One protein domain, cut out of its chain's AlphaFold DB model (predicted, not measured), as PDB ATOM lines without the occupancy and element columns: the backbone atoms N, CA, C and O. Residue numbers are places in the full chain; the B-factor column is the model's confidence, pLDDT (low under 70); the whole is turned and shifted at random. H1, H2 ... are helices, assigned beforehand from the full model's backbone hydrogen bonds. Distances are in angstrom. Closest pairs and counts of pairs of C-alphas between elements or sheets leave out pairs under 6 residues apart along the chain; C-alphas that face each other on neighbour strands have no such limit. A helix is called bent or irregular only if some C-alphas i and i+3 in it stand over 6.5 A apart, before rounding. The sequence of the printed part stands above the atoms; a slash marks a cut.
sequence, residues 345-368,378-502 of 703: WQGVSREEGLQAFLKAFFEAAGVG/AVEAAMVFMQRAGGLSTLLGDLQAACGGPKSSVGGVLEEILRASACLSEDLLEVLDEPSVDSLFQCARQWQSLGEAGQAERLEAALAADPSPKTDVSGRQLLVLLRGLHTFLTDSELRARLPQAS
ATOM      1  N   TRP A 345     115.465   9.532  77.512       85.19
ATOM      2  CA  TRP A 345     116.098  10.742  78.047       85.19
ATOM      3  C   TRP A 345     116.548  11.741  76.962       85.19
ATOM      4  O   TRP A 345     116.561  12.947  77.201       85.19
ATOM      5  N   GLN A 346     116.865  11.267  75.749       86.25
ATOM      6  CA  GLN A 346     117.217  12.120  74.606       86.25
ATOM      7  C   GLN A 346     115.997  12.848  74.031       86.25
ATOM      8  O   GLN A 346     116.155  13.860  73.351       86.25
ATOM      9  N   GLY A 347     114.785  12.369  74.339       87.25
ATOM     10  CA  GLY A 347     113.536  13.065  74.037       87.25
ATOM     11  C   GLY A 347     113.316  14.328  74.877       87.25
ATOM     12  O   GLY A 347     112.465  15.139  74.521       87.25
ATOM     13  N   VAL A 348     114.078  14.521  75.961       92.12
ATOM     14  CA  VAL A 348     114.028  15.745  76.765       92.12
ATOM     15  C   VAL A 348     114.979  16.793  76.191       92.12
ATOM     16  O   VAL A 348     116.194  16.581  76.068       92.12
ATOM     17  N   SER A 349     114.427  17.961  75.860       94.00
ATOM     18  CA  SER A 349     115.228  19.075  75.355       94.00
ATOM     19  C   SER A 349     116.201  19.587  76.428       94.00
ATOM     20  O   SER A 349     115.933  19.519  77.628       94.00
ATOM     21  N   ARG A 350     117.360  20.111  76.007       94.06
ATOM     22  CA  ARG A 350     118.346  20.686  76.945       94.06
ATOM     23  C   ARG A 350     117.758  21.851  77.744       94.06
ATOM     24  O   ARG A 350     118.060  21.989  78.921       94.06
ATOM     25  N   GLU A 351     116.906  22.649  77.109       95.25
ATOM     26  CA  GLU A 351     116.265  23.811  77.720       95.25
ATOM     27  C   GLU A 351     115.223  23.411  78.774       95.25
ATOM     28  O   GLU A 351     115.284  23.911  79.893       95.25
ATOM     29  N   GLU A 352     114.341  22.450  78.466       95.75
ATOM     30  CA  GLU A 352     113.372  21.886  79.426       95.75
ATOM     31  C   GLU A 352     114.094  21.305  80.647       95.75
ATOM     32  O   GLU A 352     113.731  21.597  81.788       95.75
ATOM     33  N   GLY A 353     115.165  20.538  80.408       95.56
ATOM     34  CA  GLY A 353     115.988  19.976  81.473       95.56
ATOM     35  C   GLY A 353     116.632  21.046  82.345       95.56
ATOM     36  O   GLY A 353     116.515  21.005  83.569       95.56
ATOM     37  N   LEU A 354     117.288  22.028  81.724       95.94
ATOM     38  CA  LEU A 354     117.972  23.100  82.440       95.94
ATOM     39  C   LEU A 354     116.998  23.946  83.271       95.94
ATOM     40  O   LEU A 354     117.290  24.232  84.427       95.94
ATOM     41  N   GLN A 355     115.834  24.308  82.726       95.38
ATOM     42  CA  GLN A 355     114.818  25.072  83.458       95.38
ATOM     43  C   GLN A 355     114.313  24.313  84.689       95.38
ATOM     44  O   GLN A 355     114.240  24.886  85.777       95.38
ATOM     45  N   ALA A 356     114.001  23.023  84.540       95.19
ATOM     46  CA  ALA A 356     113.559  22.194  85.657       95.19
ATOM     47  C   ALA A 356     114.652  22.037  86.720       95.19
ATOM     48  O   ALA A 356     114.363  22.140  87.911       95.19
ATOM     49  N   PHE A 357     115.902  21.823  86.295       96.31
ATOM     50  CA  PHE A 357     117.043  21.707  87.200       96.31
ATOM     51  C   PHE A 357     117.286  23.002  87.965       96.31
ATOM     52  O   PHE A 357     117.376  22.957  89.183       96.31
ATOM     53  N   LEU A 358     117.337  24.152  87.285       94.88
ATOM     54  CA  LEU A 358     117.519  25.445  87.944       94.88
ATOM     55  C   LEU A 358     116.392  25.708  88.940       94.88
ATOM     56  O   LEU A 358     116.669  26.070  90.077       94.88
ATOM     57  N   LYS A 359     115.136  25.463  88.553       94.44
ATOM     58  CA  LYS A 359     113.992  25.600  89.459       94.44
ATOM     59  C   LYS A 359     114.171  24.751  90.725       94.44
ATOM     60  O   LYS A 359     114.134  25.304  91.820       94.44
ATOM     61  N   ALA A 360     114.432  23.451  90.576       94.25
ATOM     62  CA  ALA A 360     114.634  22.541  91.704       94.25
ATOM     63  C   ALA A 360     115.863  22.917  92.548       94.25
ATOM     64  O   ALA A 360     115.827  22.859  93.771       94.25
ATOM     65  N   PHE A 361     116.938  23.362  91.900       94.38
ATOM     66  CA  PHE A 361     118.162  23.819  92.547       94.38
ATOM     67  C   PHE A 361     117.929  25.071  93.408       94.38
ATOM     68  O   PHE A 361     118.379  25.134  94.551       94.38
ATOM     69  N   PHE A 362     117.213  26.072  92.885       91.31
ATOM     70  CA  PHE A 362     116.894  27.299  93.618       91.31
ATOM     71  C   PHE A 362     115.911  27.038  94.770       91.31
ATOM     72  O   PHE A 362     116.078  27.628  95.839       91.31
ATOM     73  N   GLU A 363     114.940  26.137  94.573       92.12
ATOM     74  CA  GLU A 363     114.025  25.661  95.620       92.12
ATOM     75  C   GLU A 363     114.790  24.937  96.741       92.12
ATOM     76  O   GLU A 363     114.621  25.277  97.912       92.12
ATOM     77  N   ALA A 364     115.699  24.015  96.397       89.25
ATOM     78  CA  ALA A 364     116.521  23.271  97.357       89.25
ATOM     79  C   ALA A 364     117.518  24.161  98.115       89.25
ATOM     80  O   ALA A 364     117.795  23.928  99.289       89.25
ATOM     81  N   ALA A 365     118.039  25.206  97.468       87.62
ATOM     82  CA  ALA A 365     118.905  26.185  98.115       87.62
ATOM     83  C   ALA A 365     118.149  27.064  99.134       87.62
ATOM     84  O   ALA A 365     118.787  27.768  99.908       87.62
ATOM     85  N   GLY A 366     116.809  27.069  99.153       85.81
ATOM     86  CA  GLY A 366     116.029  27.856 100.113       85.81
ATOM     87  C   GLY A 366     116.232  29.369  99.975       85.81
ATOM     88  O   GLY A 366     116.143  30.100 100.962       85.81
ATOM     89  N   VAL A 367     116.551  29.853  98.770       71.25
ATOM     90  CA  VAL A 367     116.794  31.284  98.541       71.25
ATOM     91  C   VAL A 367     115.469  32.032  98.530       71.25
ATOM     92  O   VAL A 367     114.837  32.210  97.491       71.25
ATOM     93  N   GLY A 368     115.048  32.479  99.712       67.94
ATOM     94  CA  GLY A 368     114.110  33.587  99.832       67.94
ATOM     95  C   GLY A 368     114.726  34.833  99.196       67.94
ATOM     96  O   GLY A 368     115.931  35.044  99.305       67.94
ATOM     97  N   ALA A 378     132.956  39.647 101.300       84.38
ATOM     98  CA  ALA A 378     133.436  38.277 101.039       84.38
ATOM     99  C   ALA A 378     132.702  37.204 101.870       84.38
ATOM    100  O   ALA A 378     132.422  36.123 101.360       84.38
ATOM    101  N   VAL A 379     132.328  37.532 103.112       87.50
ATOM    102  CA  VAL A 379     131.537  36.665 104.003       87.50
ATOM    103  C   VAL A 379     130.140  36.409 103.437       87.50
ATOM    104  O   VAL A 379     129.695  35.269 103.373       87.50
ATOM    105  N   GLU A 380     129.442  37.449 102.984       87.19
ATOM    106  CA  GLU A 380     128.100  37.298 102.418       87.19
ATOM    107  C   GLU A 380     128.134  36.527 101.093       87.19
ATOM    108  O   GLU A 380     127.298  35.653 100.859       87.19
ATOM    109  N   ALA A 381     129.148  36.778 100.259       86.62
ATOM    110  CA  ALA A 381     129.374  36.013  99.039       86.62
ATOM    111  C   ALA A 381     129.660  34.529  99.340       86.62
ATOM    112  O   ALA A 381     129.095  33.660  98.676       86.62
ATOM    113  N   ALA A 382     130.470  34.231 100.363       89.44
ATOM    114  CA  ALA A 382     130.730  32.867 100.824       89.44
ATOM    115  C   ALA A 382     129.461  32.186 101.365       89.44
ATOM    116  O   ALA A 382     129.198  31.037 101.019       89.44
ATOM    117  N   MET A 383     128.617  32.901 102.118       90.50
ATOM    118  CA  MET A 383     127.326  32.396 102.607       90.50
ATOM    119  C   MET A 383     126.364  32.055 101.462       90.50
ATOM    120  O   MET A 383     125.758  30.982 101.459       90.50
ATOM    121  N   VAL A 384     126.246  32.931 100.456       88.94
ATOM    122  CA  VAL A 384     125.439  32.657  99.253       88.94
ATOM    123  C   VAL A 384     125.986  31.433  98.525       88.94
ATOM    124  O   VAL A 384     125.214  30.561  98.119       88.94
ATOM    125  N   PHE A 385     127.308  31.330  98.384       90.56
ATOM    126  CA  PHE A 385     127.949  30.182  97.751       90.56
ATOM    127  C   PHE A 385     127.662  28.888  98.516       90.56
ATOM    128  O   PHE A 385     127.244  27.899  97.922       90.56
ATOM    129  N   MET A 386     127.795  28.908  99.838       92.62
ATOM    130  CA  MET A 386     127.519  27.760 100.695       92.62
ATOM    131  C   MET A 386     126.061  27.319 100.578       92.62
ATOM    132  O   MET A 386     125.780  26.132 100.441       92.62
ATOM    133  N   GLN A 387     125.130  28.271 100.517       92.62
ATOM    134  CA  GLN A 387     123.717  27.990 100.279       92.62
ATOM    135  C   GLN A 387     123.477  27.343  98.901       92.62
ATOM    136  O   GLN A 387     122.669  26.421  98.772       92.62
ATOM    137  N   ARG A 388     124.201  27.781  97.861       92.19
ATOM    138  CA  ARG A 388     124.168  27.169  96.520       92.19
ATOM    139  C   ARG A 388     124.756  25.762  96.507       92.19
ATOM    140  O   ARG A 388     124.149  24.869  95.920       92.19
ATOM    141  N   ALA A 389     125.900  25.557  97.150       93.69
ATOM    142  CA  ALA A 389     126.538  24.252  97.266       93.69
ATOM    143  C   ALA A 389     125.646  23.272  98.044       93.69
ATOM    144  O   ALA A 389     125.417  22.158  97.581       93.69
ATOM    145  N   GLY A 390     125.038  23.723  99.146       94.69
ATOM    146  CA  GLY A 390     124.055  22.954  99.910       94.69
ATOM    147  C   GLY A 390     122.821  22.581  99.088       94.69
ATOM    148  O   GLY A 390     122.424  21.419  99.075       94.69
ATOM    149  N   GLY A 391     122.260  23.527  98.326       94.06
ATOM    150  CA  GLY A 391     121.148  23.254  97.407       94.06
ATOM    151  C   GLY A 391     121.499  22.226  96.326       94.06
ATOM    152  O   GLY A 391     120.686  21.347  96.033       94.06
ATOM    153  N   LEU A 392     122.723  22.285  95.778       95.44
ATOM    154  CA  LEU A 392     123.223  21.267  94.847       95.44
ATOM    155  C   LEU A 392     123.284  19.894  95.520       95.44
ATOM    156  O   LEU A 392     122.787  18.926  94.954       95.44
ATOM    157  N   SER A 393     123.872  19.818  96.717       96.31
ATOM    158  CA  SER A 393     124.036  18.570  97.465       96.31
ATOM    159  C   SER A 393     122.691  17.912  97.778       96.31
ATOM    160  O   SER A 393     122.524  16.717  97.544       96.31
ATOM    161  N   THR A 394     121.702  18.689  98.230       96.19
ATOM    162  CA  THR A 394     120.342  18.192  98.493       96.19
ATOM    163  C   THR A 394     119.704  17.633  97.223       96.19
ATOM    164  O   THR A 394     119.253  16.491  97.211       96.19
ATOM    165  N   LEU A 395     119.745  18.394  96.121       96.31
ATOM    166  CA  LEU A 395     119.183  17.955  94.844       96.31
ATOM    167  C   LEU A 395     119.874  16.688  94.315       96.31
ATOM    168  O   LEU A 395     119.207  15.787  93.813       96.31
ATOM    169  N   LEU A 396     121.201  16.595  94.426       96.44
ATOM    170  CA  LEU A 396     121.956  15.405  94.025       96.44
ATOM    171  C   LEU A 396     121.595  14.184  94.879       96.44
ATOM    172  O   LEU A 396     121.456  13.093  94.324       96.44
ATOM    173  N   GLY A 397     121.396  14.363  96.188       95.69
ATOM    174  CA  GLY A 397     120.921  13.311  97.089       95.69
ATOM    175  C   GLY A 397     119.530  12.801  96.707       95.69
ATOM    176  O   GLY A 397     119.327  11.590  96.592       95.69
ATOM    177  N   ASP A 398     118.599  13.710  96.407       95.62
ATOM    178  CA  ASP A 398     117.244  13.363  95.961       95.62
ATOM    179  C   ASP A 398     117.258  12.627  94.615       95.62
ATOM    180  O   ASP A 398     116.597  11.596  94.445       95.62
ATOM    181  N   LEU A 399     118.057  13.114  93.657       94.69
ATOM    182  CA  LEU A 399     118.244  12.462  92.359       94.69
ATOM    183  C   LEU A 399     118.860  11.071  92.516       94.69
ATOM    184  O   LEU A 399     118.416  10.129  91.859       94.69
ATOM    185  N   GLN A 400     119.848  10.914  93.397       94.88
ATOM    186  CA  GLN A 400     120.485   9.628  93.661       94.88
ATOM    187  C   GLN A 400     119.496   8.639  94.286       94.88
ATOM    188  O   GLN A 400     119.414   7.494  93.835       94.88
ATOM    189  N   ALA A 401     118.708   9.072  95.274       93.50
ATOM    190  CA  ALA A 401     117.665   8.253  95.884       93.50
ATOM    191  C   ALA A 401     116.616   7.815  94.845       93.50
ATOM    192  O   ALA A 401     116.261   6.635  94.779       93.50
ATOM    193  N   ALA A 402     116.189   8.734  93.973       91.88
ATOM    194  CA  ALA A 402     115.247   8.452  92.890       91.88
ATOM    195  C   ALA A 402     115.819   7.501  91.816       91.88
ATOM    196  O   ALA A 402     115.068   6.738  91.209       91.88
ATOM    197  N   CYS A 403     117.144   7.487  91.623       91.69
ATOM    198  CA  CYS A 403     117.857   6.580  90.713       91.69
ATOM    199  C   CYS A 403     118.223   5.221  91.344       91.69
ATOM    200  O   CYS A 403     119.076   4.509  90.809       91.69
ATOM    201  N   GLY A 404     117.623   4.842  92.478       90.06
ATOM    202  CA  GLY A 404     117.879   3.549  93.128       90.06
ATOM    203  C   GLY A 404     119.125   3.512  94.023       90.06
ATOM    204  O   GLY A 404     119.602   2.430  94.368       90.06
ATOM    205  N   GLY A 405     119.640   4.678  94.421       90.69
ATOM    206  CA  GLY A 405     120.771   4.820  95.335       90.69
ATOM    207  C   GLY A 405     122.147   4.699  94.661       90.69
ATOM    208  O   GLY A 405     122.242   4.516  93.449       90.69
ATOM    209  N   PRO A 406     123.245   4.751  95.439       91.00
ATOM    210  CA  PRO A 406     124.620   4.835  94.925       91.00
ATOM    211  C   PRO A 406     125.097   3.589  94.160       91.00
ATOM    212  O   PRO A 406     126.154   3.612  93.537       91.00
ATOM    213  N   LYS A 407     124.345   2.482  94.219       90.19
ATOM    214  CA  LYS A 407     124.689   1.224  93.536       90.19
ATOM    215  C   LYS A 407     124.283   1.204  92.061       90.19
ATOM    216  O   LYS A 407     124.761   0.333  91.340       90.19
ATOM    217  N   SER A 408     123.402   2.102  91.615       92.25
ATOM    218  CA  SER A 408     123.082   2.215  90.189       92.25
ATOM    219  C   SER A 408     124.210   2.923  89.436       92.25
ATOM    220  O   SER A 408     124.985   3.679  90.025       92.25
ATOM    221  N   SER A 409     124.320   2.690  88.125       91.56
ATOM    222  CA  SER A 409     125.333   3.344  87.280       91.56
ATOM    223  C   SER A 409     125.236   4.871  87.366       91.56
ATOM    224  O   SER A 409     126.247   5.552  87.533       91.56
ATOM    225  N   VAL A 410     124.009   5.401  87.318       93.94
ATOM    226  CA  VAL A 410     123.706   6.829  87.478       93.94
ATOM    227  C   VAL A 410     123.987   7.278  88.912       93.94
ATOM    228  O   VAL A 410     124.652   8.292  89.115       93.94
ATOM    229  N   GLY A 411     123.554   6.504  89.910       93.81
ATOM    230  CA  GLY A 411     123.756   6.817  91.323       93.81
ATOM    231  C   GLY A 411     125.227   6.907  91.730       93.81
ATOM    232  O   GLY A 411     125.572   7.769  92.535       93.81
ATOM    233  N   GLY A 412     126.097   6.086  91.133       94.25
ATOM    234  CA  GLY A 412     127.544   6.153  91.339       94.25
ATOM    235  C   GLY A 412     128.175   7.434  90.784       94.25
ATOM    236  O   GLY A 412     129.039   8.018  91.431       94.25
ATOM    237  N   VAL A 413     127.714   7.926  89.625       95.38
ATOM    238  CA  VAL A 413     128.169   9.222  89.085       95.38
ATOM    239  C   VAL A 413     127.651  10.378  89.947       95.38
ATOM    240  O   VAL A 413     128.410  11.294  90.257       95.38
ATOM    241  N   LEU A 414     126.387  10.322  90.382       96.38
ATOM    242  CA  LEU A 414     125.802  11.324  91.281       96.38
ATOM    243  C   LEU A 414     126.526  11.380  92.632       96.38
ATOM    244  O   LEU A 414     126.761  12.472  93.133       96.38
ATOM    245  N   GLU A 415     126.943  10.234  93.176       96.44
ATOM    246  CA  GLU A 415     127.732  10.145  94.414       96.44
ATOM    247  C   GLU A 415     129.082  10.867  94.300       96.44
ATOM    248  O   GLU A 415     129.527  11.535  95.231       96.44
ATOM    249  N   GLU A 416     129.763  10.740  93.159       95.44
ATOM    250  CA  GLU A 416     131.032  11.435  92.933       95.44
ATOM    251  C   GLU A 416     130.851  12.954  92.866       95.44
ATOM    252  O   GLU A 416     131.673  13.692  93.411       95.44
ATOM    253  N   ILE A 417     129.772  13.422  92.229       95.94
ATOM    254  CA  ILE A 417     129.449  14.852  92.155       95.94
ATOM    255  C   ILE A 417     129.036  15.369  93.541       95.94
ATOM    256  O   ILE A 417     129.493  16.432  93.949       95.94
ATOM    257  N   LEU A 418     128.234  14.596  94.282       96.38
ATOM    258  CA  LEU A 418     127.820  14.900  95.654       96.38
ATOM    259  C   LEU A 418     129.036  15.043  96.580       96.38
ATOM    260  O   LEU A 418     129.123  15.993  97.351       96.38
ATOM    261  N   ARG A 419     130.017  14.138  96.468       95.75
ATOM    262  CA  ARG A 419     131.272  14.229  97.226       95.75
ATOM    263  C   ARG A 419     132.044  15.502  96.889       95.75
ATOM    264  O   ARG A 419     132.548  16.156  97.793       95.75
ATOM    265  N   ALA A 420     132.111  15.874  95.610       94.62
ATOM    266  CA  ALA A 420     132.772  17.107  95.194       94.62
ATOM    267  C   ALA A 420     132.060  18.365  95.726       94.62
ATOM    268  O   ALA A 420     132.734  19.304  96.145       94.62
ATOM    269  N   SER A 421     130.719  18.391  95.767       94.75
ATOM    270  CA  SER A 421     129.987  19.522  96.358       94.75
ATOM    271  C   SER A 421     130.094  19.561  97.885       94.75
ATOM    272  O   SER A 421     130.127  20.651  98.456       94.75
ATOM    273  N   ALA A 422     130.201  18.406  98.550       93.88
ATOM    274  CA  ALA A 422     130.457  18.320  99.985       93.88
ATOM    275  C   ALA A 422     131.838  18.892 100.345       93.88
ATOM    276  O   ALA A 422     131.903  19.777 101.190       93.88
ATOM    277  N   CYS A 423     132.903  18.490  99.636       94.81
ATOM    278  CA  CYS A 423     134.240  19.072  99.823       94.81
ATOM    279  C   CYS A 423     134.241  20.591  99.601       94.81
ATOM    280  O   CYS A 423     134.788  21.329 100.406       94.81
ATOM    281  N   LEU A 424     133.549  21.080  98.566       95.31
ATOM    282  CA  LEU A 424     133.412  22.523  98.351       95.31
ATOM    283  C   LEU A 424     132.691  23.227  99.515       95.31
ATOM    284  O   LEU A 424     132.987  24.376  99.826       95.31
ATOM    285  N   SER A 425     131.716  22.564 100.140       94.56
ATOM    286  CA  SER A 425     130.992  23.121 101.288       94.56
ATOM    287  C   SER A 425     131.892  23.217 102.523       94.56
ATOM    288  O   SER A 425     131.772  24.181 103.273       94.56
ATOM    289  N   GLU A 426     132.800  22.255 102.707       94.69
ATOM    290  CA  GLU A 426     133.833  22.279 103.750       94.69
ATOM    291  C   GLU A 426     134.833  23.422 103.517       94.69
ATOM    292  O   GLU A 426     135.043  24.230 104.418       94.69
ATOM    293  N   ASP A 427     135.348  23.573 102.294       94.31
ATOM    294  CA  ASP A 427     136.269  24.664 101.940       94.31
ATOM    295  C   ASP A 427     135.606  26.045 102.122       94.31
ATOM    296  O   ASP A 427     136.229  27.008 102.567       94.31
ATOM    297  N   LEU A 428     134.303  26.159 101.841       93.56
ATOM    298  CA  LEU A 428     133.545  27.388 102.086       93.56
ATOM    299  C   LEU A 428     133.354  27.697 103.580       93.56
ATOM    300  O   LEU A 428     133.216  28.871 103.918       93.56
ATOM    301  N   LEU A 429     133.340  26.696 104.469       94.81
ATOM    302  CA  LEU A 429     133.328  26.930 105.921       94.81
ATOM    303  C   LEU A 429     134.660  27.532 106.379       94.81
ATOM    304  O   LEU A 429     134.648  28.500 107.133       94.81
ATOM    305  N   GLU A 430     135.784  27.055 105.841       93.25
ATOM    306  CA  GLU A 430     137.107  27.638 106.104       93.25
ATOM    307  C   GLU A 430     137.185  29.106 105.638       93.25
ATOM    308  O   GLU A 430     137.720  29.965 106.339       93.25
ATOM    309  N   VAL A 431     136.567  29.439 104.495       92.75
ATOM    310  CA  VAL A 431     136.445  30.837 104.031       92.75
ATOM    311  C   VAL A 431     135.623  31.696 104.998       92.75
ATOM    312  O   VAL A 431     135.889  32.889 105.115       92.75
ATOM    313  N   LEU A 432     134.609  31.147 105.671       93.31
ATOM    314  CA  LEU A 432     133.840  31.909 106.662       93.31
ATOM    315  C   LEU A 432     134.637  32.157 107.946       93.31
ATOM    316  O   LEU A 432     134.457  33.211 108.560       93.31
ATOM    317  N   ASP A 433     135.512  31.224 108.319       94.75
ATOM    318  CA  ASP A 433     136.410  31.371 109.465       94.75
ATOM    319  C   ASP A 433     137.485  32.442 109.201       94.75
ATOM    320  O   ASP A 433     137.746  33.287 110.062       94.75
ATOM    321  N   GLU A 434     138.062  32.464 107.992       93.50
ATOM    322  CA  GLU A 434     139.030  33.475 107.545       93.50
ATOM    323  C   GLU A 434     138.638  34.070 106.173       93.50
ATOM    324  O   GLU A 434     139.100  33.620 105.113       93.50
ATOM    325  N   PRO A 435     137.782  35.112 106.152       90.69
ATOM    326  CA  PRO A 435     137.237  35.646 104.912       90.69
ATOM    327  C   PRO A 435     138.289  36.411 104.121       90.69
ATOM    328  O   PRO A 435     138.578  37.582 104.378       90.69
ATOM    329  N   SER A 436     138.815  35.756 103.089       91.50
ATOM    330  CA  SER A 436     139.711  36.355 102.109       91.50
ATOM    331  C   SER A 436     139.132  36.248 100.697       91.50
ATOM    332  O   SER A 436     138.412  35.309 100.350       91.50
ATOM    333  N   VAL A 437     139.456  37.226  99.851       88.44
ATOM    334  CA  VAL A 437     139.046  37.215  98.439       88.44
ATOM    335  C   VAL A 437     139.708  36.053  97.691       88.44
ATOM    336  O   VAL A 437     139.089  35.454  96.814       88.44
ATOM    337  N   ASP A 438     140.939  35.701  98.066       89.69
ATOM    338  CA  ASP A 438     141.705  34.637  97.421       89.69
ATOM    339  C   ASP A 438     141.134  33.247  97.735       89.69
ATOM    340  O   ASP A 438     141.007  32.423  96.826       89.69
ATOM    341  N   SER A 439     140.734  32.989  98.983       90.69
ATOM    342  CA  SER A 439     140.114  31.719  99.390       90.69
ATOM    343  C   SER A 439     138.719  31.545  98.768       90.69
ATOM    344  O   SER A 439     138.409  30.484  98.218       90.69
ATOM    345  N   LEU A 440     137.924  32.619  98.687       91.62
ATOM    346  CA  LEU A 440     136.656  32.614  97.948       91.62
ATOM    347  C   LEU A 440     136.856  32.377  96.437       91.62
ATOM    348  O   LEU A 440     136.085  31.649  95.808       91.62
ATOM    349  N   PHE A 441     137.900  32.960  95.838       91.50
ATOM    350  CA  PHE A 441     138.233  32.737  94.428       91.50
ATOM    351  C   PHE A 441     138.644  31.283  94.155       91.50
ATOM    352  O   PHE A 441     138.293  30.728  93.110       91.50
ATOM    353  N   GLN A 442     139.344  30.636  95.091       92.44
ATOM    354  CA  GLN A 442     139.674  29.212  94.995       92.44
ATOM    355  C   GLN A 442     138.413  28.335  95.016       92.44
ATOM    356  O   GLN A 442     138.252  27.507  94.116       92.44
ATOM    357  N   CYS A 443     137.474  28.592  95.933       94.50
ATOM    358  CA  CYS A 443     136.174  27.910  95.966       94.50
ATOM    359  C   CYS A 443     135.389  28.120  94.657       94.50
ATOM    360  O   CYS A 443     134.836  27.181  94.081       94.50
ATOM    361  N   ALA A 444     135.404  29.341  94.108       93.00
ATOM    362  CA  ALA A 444     134.775  29.636  92.820       93.00
ATOM    363  C   ALA A 444     135.381  28.832  91.661       93.00
ATOM    364  O   ALA A 444     134.651  28.364  90.783       93.00
ATOM    365  N   ARG A 445     136.705  28.635  91.657       92.94
ATOM    366  CA  ARG A 445     137.380  27.794  90.661       92.94
ATOM    367  C   ARG A 445     137.028  26.318  90.813       92.94
ATOM    368  O   ARG A 445     136.798  25.667  89.800       92.94
ATOM    369  N   GLN A 446     136.963  25.802  92.040       93.38
ATOM    370  CA  GLN A 446     136.547  24.420  92.297       93.38
ATOM    371  C   GLN A 446     135.092  24.167  91.871       93.38
ATOM    372  O   GLN A 446     134.778  23.146  91.268       93.38
ATOM    373  N   TRP A 447     134.193  25.123  92.107       94.50
ATOM    374  CA  TRP A 447     132.826  25.045  91.596       94.50
ATOM    375  C   TRP A 447     132.771  25.019  90.065       94.50
ATOM    376  O   TRP A 447     132.019  24.246  89.476       94.50
ATOM    377  N   GLN A 448     133.572  25.852  89.394       92.88
ATOM    378  CA  GLN A 448     133.636  25.855  87.929       92.88
ATOM    379  C   GLN A 448     134.196  24.542  87.368       92.88
ATOM    380  O   GLN A 448     133.750  24.114  86.296       92.88
ATOM    381  N   SER A 449     135.104  23.885  88.098       92.62
ATOM    382  CA  SER A 449     135.668  22.593  87.703       92.62
ATOM    383  C   SER A 449     134.736  21.401  87.948       92.62
ATOM    384  O   SER A 449     135.013  20.312  87.433       92.62
ATOM    385  N   LEU A 450     133.595  21.583  88.634       89.88
ATOM    386  CA  LEU A 450     132.519  20.583  88.661       89.88
ATOM    387  C   LEU A 450     132.096  20.273  87.216       89.88
ATOM    388  O   LEU A 450     131.610  21.146  86.504       89.88
ATOM    389  N   GLY A 451     132.303  19.041  86.755       84.62
ATOM    390  CA  GLY A 451     132.070  18.626  85.367       84.62
ATOM    391  C   GLY A 451     133.329  18.426  84.514       84.62
ATOM    392  O   GLY A 451     133.284  17.621  83.587       84.62
ATOM    393  N   GLU A 452     134.473  19.044  84.838       87.12
ATOM    394  CA  GLU A 452     135.710  18.925  84.034       87.12
ATOM    395  C   GLU A 452     136.329  17.517  84.071       87.12
ATOM    396  O   GLU A 452     137.036  17.114  83.148       87.12
ATOM    397  N   ALA A 453     136.024  16.729  85.105       84.56
ATOM    398  CA  ALA A 453     136.488  15.349  85.265       84.56
ATOM    399  C   ALA A 453     135.729  14.323  84.391       84.56
ATOM    400  O   ALA A 453     135.726  13.128  84.688       84.56
ATOM    401  N   GLY A 454     135.049  14.774  83.335       89.62
ATOM    402  CA  GLY A 454     134.253  13.914  82.457       89.62
ATOM    403  C   GLY A 454     132.940  13.427  83.089       89.62
ATOM    404  O   GLY A 454     132.405  12.382  82.713       89.62
ATOM    405  N   GLN A 455     132.454  14.114  84.131       93.56
ATOM    406  CA  GLN A 455     131.267  13.700  84.892       93.56
ATOM    407  C   GLN A 455     129.991  13.808  84.048       93.56
ATOM    408  O   GLN A 455     129.099  12.975  84.198       93.56
ATOM    409  N   ALA A 456     129.915  14.787  83.138       94.50
ATOM    410  CA  ALA A 456     128.795  14.933  82.212       94.50
ATOM    411  C   ALA A 456     128.708  13.731  81.257       94.50
ATOM    412  O   ALA A 456     127.663  13.092  81.165       94.50
ATOM    413  N   GLU A 457     129.823  13.346  80.634       92.75
ATOM    414  CA  GLU A 457     129.896  12.214  79.707       92.75
ATOM    415  C   GLU A 457     129.633  10.885  80.417       92.75
ATOM    416  O   GLU A 457     128.963  10.008  79.874       92.75
ATOM    417  N   ARG A 458     130.131  10.727  81.650       94.19
ATOM    418  CA  ARG A 458     129.839   9.546  82.476       94.19
ATOM    419  C   ARG A 458     128.366   9.475  82.865       94.19
ATOM    420  O   ARG A 458     127.805   8.382  82.847       94.19
ATOM    421  N   LEU A 459     127.741  10.610  83.182       94.81
ATOM    422  CA  LEU A 459     126.306  10.685  83.455       94.81
ATOM    423  C   LEU A 459     125.495  10.327  82.201       94.81
ATOM    424  O   LEU A 459     124.583   9.510  82.283       94.81
ATOM    425  N   GLU A 460     125.856  10.866  81.036       93.50
ATOM    426  CA  GLU A 460     125.239  10.524  79.747       93.50
ATOM    427  C   GLU A 460     125.395   9.032  79.410       93.50
ATOM    428  O   GLU A 460     124.413   8.374  79.062       93.50
ATOM    429  N   ALA A 461     126.593   8.467  79.578       90.19
ATOM    430  CA  ALA A 461     126.846   7.045  79.362       90.19
ATOM    431  C   ALA A 461     126.044   6.158  80.329       90.19
ATOM    432  O   ALA A 461     125.494   5.137  79.914       90.19
ATOM    433  N   ALA A 462     125.934   6.552  81.601       92.38
ATOM    434  CA  ALA A 462     125.141   5.835  82.595       92.38
ATOM    435  C   ALA A 462     123.640   5.853  82.256       92.38
ATOM    436  O   ALA A 462     122.992   4.809  82.333       92.38
ATOM    437  N   LEU A 463     123.110   7.000  81.812       91.50
ATOM    438  CA  LEU A 463     121.720   7.149  81.358       91.50
ATOM    439  C   LEU A 463     121.428   6.375  80.067       91.50
ATOM    440  O   LEU A 463     120.308   5.906  79.865       91.50
ATOM    441  N   ALA A 464     122.419   6.241  79.183       88.00
ATOM    442  CA  ALA A 464     122.303   5.428  77.979       88.00
ATOM    443  C   ALA A 464     122.307   3.922  78.293       88.00
ATOM    444  O   ALA A 464     121.597   3.162  77.635       88.00
ATOM    445  N   ALA A 465     123.086   3.495  79.292       87.75
ATOM    446  CA  ALA A 465     123.195   2.095  79.696       87.75
ATOM    447  C   ALA A 465     121.978   1.595  80.493       87.75
ATOM    448  O   ALA A 465     121.613   0.428  80.366       87.75
ATOM    449  N   ASP A 466     121.349   2.461  81.294       84.88
ATOM    450  CA  ASP A 466     120.175   2.122  82.104       84.88
ATOM    451  C   ASP A 466     119.015   3.102  81.843       84.88
ATOM    452  O   ASP A 466     118.830   4.079  82.572       84.88
ATOM    453  N   PRO A 467     118.197   2.862  80.801       70.06
ATOM    454  CA  PRO A 467     117.073   3.727  80.460       70.06
ATOM    455  C   PRO A 467     115.865   3.554  81.403       70.06
ATOM    456  O   PRO A 467     114.765   3.959  81.026       70.06
ATOM    457  N   SER A 468     116.022   2.933  82.585       61.97
ATOM    458  CA  SER A 468     114.909   2.439  83.406       61.97
ATOM    459  C   SER A 468     114.610   3.181  84.728       61.97
ATOM    460  O   SER A 468     114.273   2.535  85.726       61.97
ATOM    461  N   PRO A 469     114.551   4.527  84.796       61.38
ATOM    462  CA  PRO A 469     113.666   5.112  85.788       61.38
ATOM    463  C   PRO A 469     112.241   4.759  85.346       61.38
ATOM    464  O   PRO A 469     111.753   5.281  84.343       61.38
ATOM    465  N   LYS A 470     111.629   3.782  86.029       62.84
ATOM    466  CA  LYS A 470     110.270   3.260  85.790       62.84
ATOM    467  C   LYS A 470     109.367   4.364  85.225       62.84
ATOM    468  O   LYS A 470     109.243   5.424  85.832       62.84
ATOM    469  N   THR A 471     108.792   4.119  84.047       52.59
ATOM    470  CA  THR A 471     108.152   5.096  83.140       52.59
ATOM    471  C   THR A 471     106.845   5.714  83.653       52.59
ATOM    472  O   THR A 471     105.988   6.109  82.862       52.59
ATOM    473  N   ASP A 472     106.665   5.802  84.964       66.31
ATOM    474  CA  ASP A 472     105.591   6.575  85.568       66.31
ATOM    475  C   ASP A 472     105.872   8.077  85.377       66.31
ATOM    476  O   ASP A 472     106.974   8.482  85.000       66.31
ATOM    477  N   VAL A 473     104.885   8.940  85.640       61.38
ATOM    478  CA  VAL A 473     105.011  10.409  85.495       61.38
ATOM    479  C   VAL A 473     106.253  10.954  86.230       61.38
ATOM    480  O   VAL A 473     106.933  11.853  85.732       61.38
ATOM    481  N   SER A 474     106.612  10.336  87.359       78.81
ATOM    482  CA  SER A 474     107.825  10.627  88.134       78.81
ATOM    483  C   SER A 474     109.130  10.311  87.386       78.81
ATOM    484  O   SER A 474     110.123  11.013  87.565       78.81
ATOM    485  N   GLY A 475     109.134   9.303  86.508       85.81
ATOM    486  CA  GLY A 475     110.291   8.911  85.701       85.81
ATOM    487  C   GLY A 475     110.655   9.952  84.642       85.81
ATOM    488  O   GLY A 475     111.832  10.264  84.467       85.81
ATOM    489  N   ARG A 476     109.663  10.580  83.988       89.88
ATOM    490  CA  ARG A 476     109.935  11.685  83.049       89.88
ATOM    491  C   ARG A 476     110.529  12.890  83.774       89.88
ATOM    492  O   ARG A 476     111.522  13.431  83.302       89.88
ATOM    493  N   GLN A 477     109.955  13.291  84.910       92.56
ATOM    494  CA  GLN A 477     110.470  14.422  85.688       92.56
ATOM    495  C   GLN A 477     111.921  14.185  86.132       92.56
ATOM    496  O   GLN A 477     112.751  15.086  86.031       92.56
ATOM    497  N   LEU A 478     112.245  12.958  86.549       93.44
ATOM    498  CA  LEU A 478     113.607  12.560  86.892       93.44
ATOM    499  C   LEU A 478     114.564  12.690  85.696       93.44
ATOM    500  O   LEU A 478     115.621  13.300  85.823       93.44
ATOM    501  N   LEU A 479     114.179  12.190  84.516       93.50
ATOM    502  CA  LEU A 479     114.982  12.337  83.295       93.50
ATOM    503  C   LEU A 479     115.187  13.806  82.903       93.50
ATOM    504  O   LEU A 479     116.270  14.171  82.445       93.50
ATOM    505  N   VAL A 480     114.176  14.653  83.111       95.00
ATOM    506  CA  VAL A 480     114.273  16.097  82.866       95.00
ATOM    507  C   VAL A 480     115.292  16.744  83.803       95.00
ATOM    508  O   VAL A 480     116.181  17.458  83.336       95.00
ATOM    509  N   LEU A 481     115.249  16.435  85.098       95.94
ATOM    510  CA  LEU A 481     116.227  16.952  86.060       95.94
ATOM    511  C   LEU A 481     117.651  16.464  85.765       95.94
ATOM    512  O   LEU A 481     118.584  17.265  85.781       95.94
ATOM    513  N   LEU A 482     117.826  15.182  85.426       95.62
ATOM    514  CA  LEU A 482     119.131  14.617  85.062       95.62
ATOM    515  C   LEU A 482     119.685  15.239  83.771       95.62
ATOM    516  O   LEU A 482     120.887  15.483  83.666       95.62
ATOM    517  N   ARG A 483     118.817  15.580  82.807       95.38
ATOM    518  CA  ARG A 483     119.199  16.330  81.598       95.38
ATOM    519  C   ARG A 483     119.646  17.755  81.924       95.38
ATOM    520  O   ARG A 483     120.599  18.253  81.320       95.38
ATOM    521  N   GLY A 484     118.983  18.402  82.877       96.56
ATOM    522  CA  GLY A 484     119.392  19.707  83.381       96.56
ATOM    523  C   GLY A 484     120.726  19.665  84.115       96.56
ATOM    524  O   GLY A 484     121.597  20.472  83.806       96.56
ATOM    525  N   LEU A 485     120.936  18.668  84.977       97.00
ATOM    526  CA  LEU A 485     122.214  18.437  85.651       97.00
ATOM    527  C   LEU A 485     123.341  18.184  84.641       97.00
ATOM    528  O   LEU A 485     124.392  18.808  84.729       97.00
ATOM    529  N   HIS A 486     123.119  17.333  83.636       96.31
ATOM    530  CA  HIS A 486     124.083  17.122  82.553       96.31
ATOM    531  C   HIS A 486     124.444  18.442  81.850       96.31
ATOM    532  O   HIS A 486     125.614  18.720  81.586       96.31
ATOM    533  N   THR A 487     123.443  19.274  81.551       96.12
ATOM    534  CA  THR A 487     123.651  20.587  80.921       96.12
ATOM    535  C   THR A 487     124.451  21.513  81.838       96.12
ATOM    536  O   THR A 487     125.412  22.126  81.382       96.12
ATOM    537  N   PHE A 488     124.138  21.529  83.136       96.31
ATOM    538  CA  PHE A 488     124.893  22.250  84.160       96.31
ATOM    539  C   PHE A 488     126.356  21.797  84.261       96.31
ATOM    540  O   PHE A 488     127.241  22.640  84.355       96.31
ATOM    541  N   LEU A 489     126.635  20.493  84.172       96.38
ATOM    542  CA  LEU A 489     127.998  19.938  84.182       96.38
ATOM    543  C   LEU A 489     128.758  20.169  82.867       96.38
ATOM    544  O   LEU A 489     129.987  20.197  82.864       96.38
ATOM    545  N   THR A 490     128.061  20.403  81.756       95.88
ATOM    546  CA  THR A 490     128.699  20.698  80.461       95.88
ATOM    547  C   THR A 490     129.005  22.191  80.300       95.88
ATOM    548  O   THR A 490     130.035  22.558  79.743       95.88
ATOM    549  N   ASP A 491     128.122  23.064  80.790       95.69
ATOM    550  CA  ASP A 491     128.204  24.510  80.581       95.69
ATOM    551  C   ASP A 491     128.984  25.214  81.704       95.69
ATOM    552  O   ASP A 491     128.462  25.510  82.784       95.69
ATOM    553  N   SER A 492     130.258  25.509  81.440       93.81
ATOM    554  CA  SER A 492     131.125  26.235  82.373       93.81
ATOM    555  C   SER A 492     130.680  27.680  82.614       93.81
ATOM    556  O   SER A 492     130.899  28.209  83.704       93.81
ATOM    557  N   GLU A 493     130.057  28.339  81.629       93.69
ATOM    558  CA  GLU A 493     129.582  29.715  81.798       93.69
ATOM    559  C   GLU A 493     128.392  29.767  82.749       93.69
ATOM    560  O   GLU A 493     128.331  30.637  83.619       93.69
ATOM    561  N   LEU A 494     127.468  28.814  82.621       93.12
ATOM    562  CA  LEU A 494     126.348  28.667  83.541       93.12
ATOM    563  C   LEU A 494     126.844  28.471  84.978       93.12
ATOM    564  O   LEU A 494     126.371  29.158  85.886       93.12
ATOM    565  N   ARG A 495     127.837  27.594  85.185       94.06
ATOM    566  CA  ARG A 495     128.456  27.394  86.504       94.06
ATOM    567  C   ARG A 495     129.112  28.662  87.028       94.06
ATOM    568  O   ARG A 495     128.951  28.962  88.203       94.06
ATOM    569  N   ALA A 496     129.801  29.429  86.186       91.38
ATOM    570  CA  ALA A 496     130.429  30.681  86.600       91.38
ATOM    571  C   ALA A 496     129.410  31.759  87.017       91.38
ATOM    572  O   ALA A 496     129.674  32.523  87.943       91.38
ATOM    573  N   ARG A 497     128.242  31.809  86.360       89.12
ATOM    574  CA  ARG A 497     127.186  32.798  86.639       89.12
ATOM    575  C   ARG A 497     126.348  32.454  87.871       89.12
ATOM    576  O   ARG A 497     125.853  33.358  88.536       89.12
ATOM    577  N   LEU A 498     126.182  31.170  88.187       86.75
ATOM    578  CA  LEU A 498     125.259  30.717  89.233       86.75
ATOM    579  C   LEU A 498     125.557  31.274  90.642       86.75
ATOM    580  O   LEU A 498     124.617  31.721  91.302       86.75
ATOM    581  N   PRO A 499     126.826  31.312  91.102       80.94
ATOM    582  CA  PRO A 499     127.183  31.924  92.382       80.94
ATOM    583  C   PRO A 499     127.010  33.450  92.395       80.94
ATOM    584  O   PRO A 499     126.810  34.030  93.454       80.94
ATOM    585  N   GLN A 500     127.058  34.103  91.226       75.81
ATOM    586  CA  GLN A 500     126.990  35.566  91.081       75.81
ATOM    587  C   GLN A 500     125.554  36.103  90.990       75.81
ATOM    588  O   GLN A 500     125.315  37.297  91.140       75.81
ATOM    589  N   ALA A 501     124.579  35.232  90.729       60.28
ATOM    590  CA  ALA A 501     123.234  35.624  90.328       60.28
ATOM    591  C   ALA A 501     122.333  36.151  91.470       60.28
ATOM    592  O   ALA A 501     121.147  36.387  91.246       60.28
ATOM    593  N   SER A 502     122.846  36.374  92.687       52.94
ATOM    594  CA  SER A 502     122.041  36.894  93.808       52.94
ATOM    595  C   SER A 502     121.507  38.319  93.588       52.94
ATOM    596  O   SER A 502     120.512  38.673  94.214       52.94
TER     597      SER A 502
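Overview. This is residues 345 to 368 and 378 to 502 of the 703 residues of the protein "Hypothetical protein" of Polarella glacialis (UniProt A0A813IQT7). What is the main picture? It is an elongated helical bundle: the long helices H2 and H3 lie side by side as a hairpin, and H4 and then H5 run back along H3, one after the other. H6 folds back on H5, H1 crosses H6, and H7 packs on H4. What is it made of, and how large is it? The printed part has 149 residues with seven named helices, H1 to H7 in order, and no named strand; the class is all helix. It is compact, with a radius of gyration of the C-alphas of 15.2 A and spans of 48 by 28 by 23 A.

Along the chain. Where does the first helix lie? H1 is residues 350 to 364, 20.7 A long, with C-alpha 350 at (118.346, 20.686, 76.945). Which helices follow? H2 is residues 378 to 402, 35.9 A long, and H3 is residues 409 to 433, 37.4 A, with C-alpha 409 at (125.333, 3.344, 87.280). H4 is residues 437 to 449, H5 residues 455 to 465, and H6 residues 473 to 490, 26.3 A. H7, residues 492 to 500, ends with C-alpha 500 at (126.990, 35.566, 91.081); it is irregular, but only just, C-alphas 496 and 499 being 6.7 A apart.

Arrangement. How does H1 stand? It touches H6 about perpendicular, at 85 degrees, the closest C-alphas being those of Leu 354 and Gly 484, 3.8 A apart. With residues 360 to 364 alone it touches H2, the hub, closest at the C-alphas of Ala 364 and Gly 391, 4.6 A. What runs beside H3? H2 and H3 touch as a helical hairpin, opposite ways at a shallow tilt of 20 degrees, closest at the C-alphas of Gln 400 and Gly 411, 4.9 A. Residues 421 to 431 of H3 touch H4, closest at the C-alphas of Val 431 and Ser 439, 6.0 A, and residues 409 to 417 touch H5, closest at those of Val 410 and Ala 462, 5.2 A. Do the backbones hold? Every O i to N i+4 pair is within hydrogen-bond range in H1 to H6; in H7 it is 3 of 5.

Size, cuts and confidence. How far does it reach? The two C-alphas farthest apart, those of Glu 434 and Thr 471, are 48.5 A apart. Is it whole? Residues 369 to 377 are not printed, and C-alphas 368 and 378 are 19.9 A apart across the cut; of the links printed whole, none is long. Where is confidence low? Residue 368, residues 468 to 473 and residues 501 to 502 are under 70, while the mean pLDDT of the printed part is 90.2.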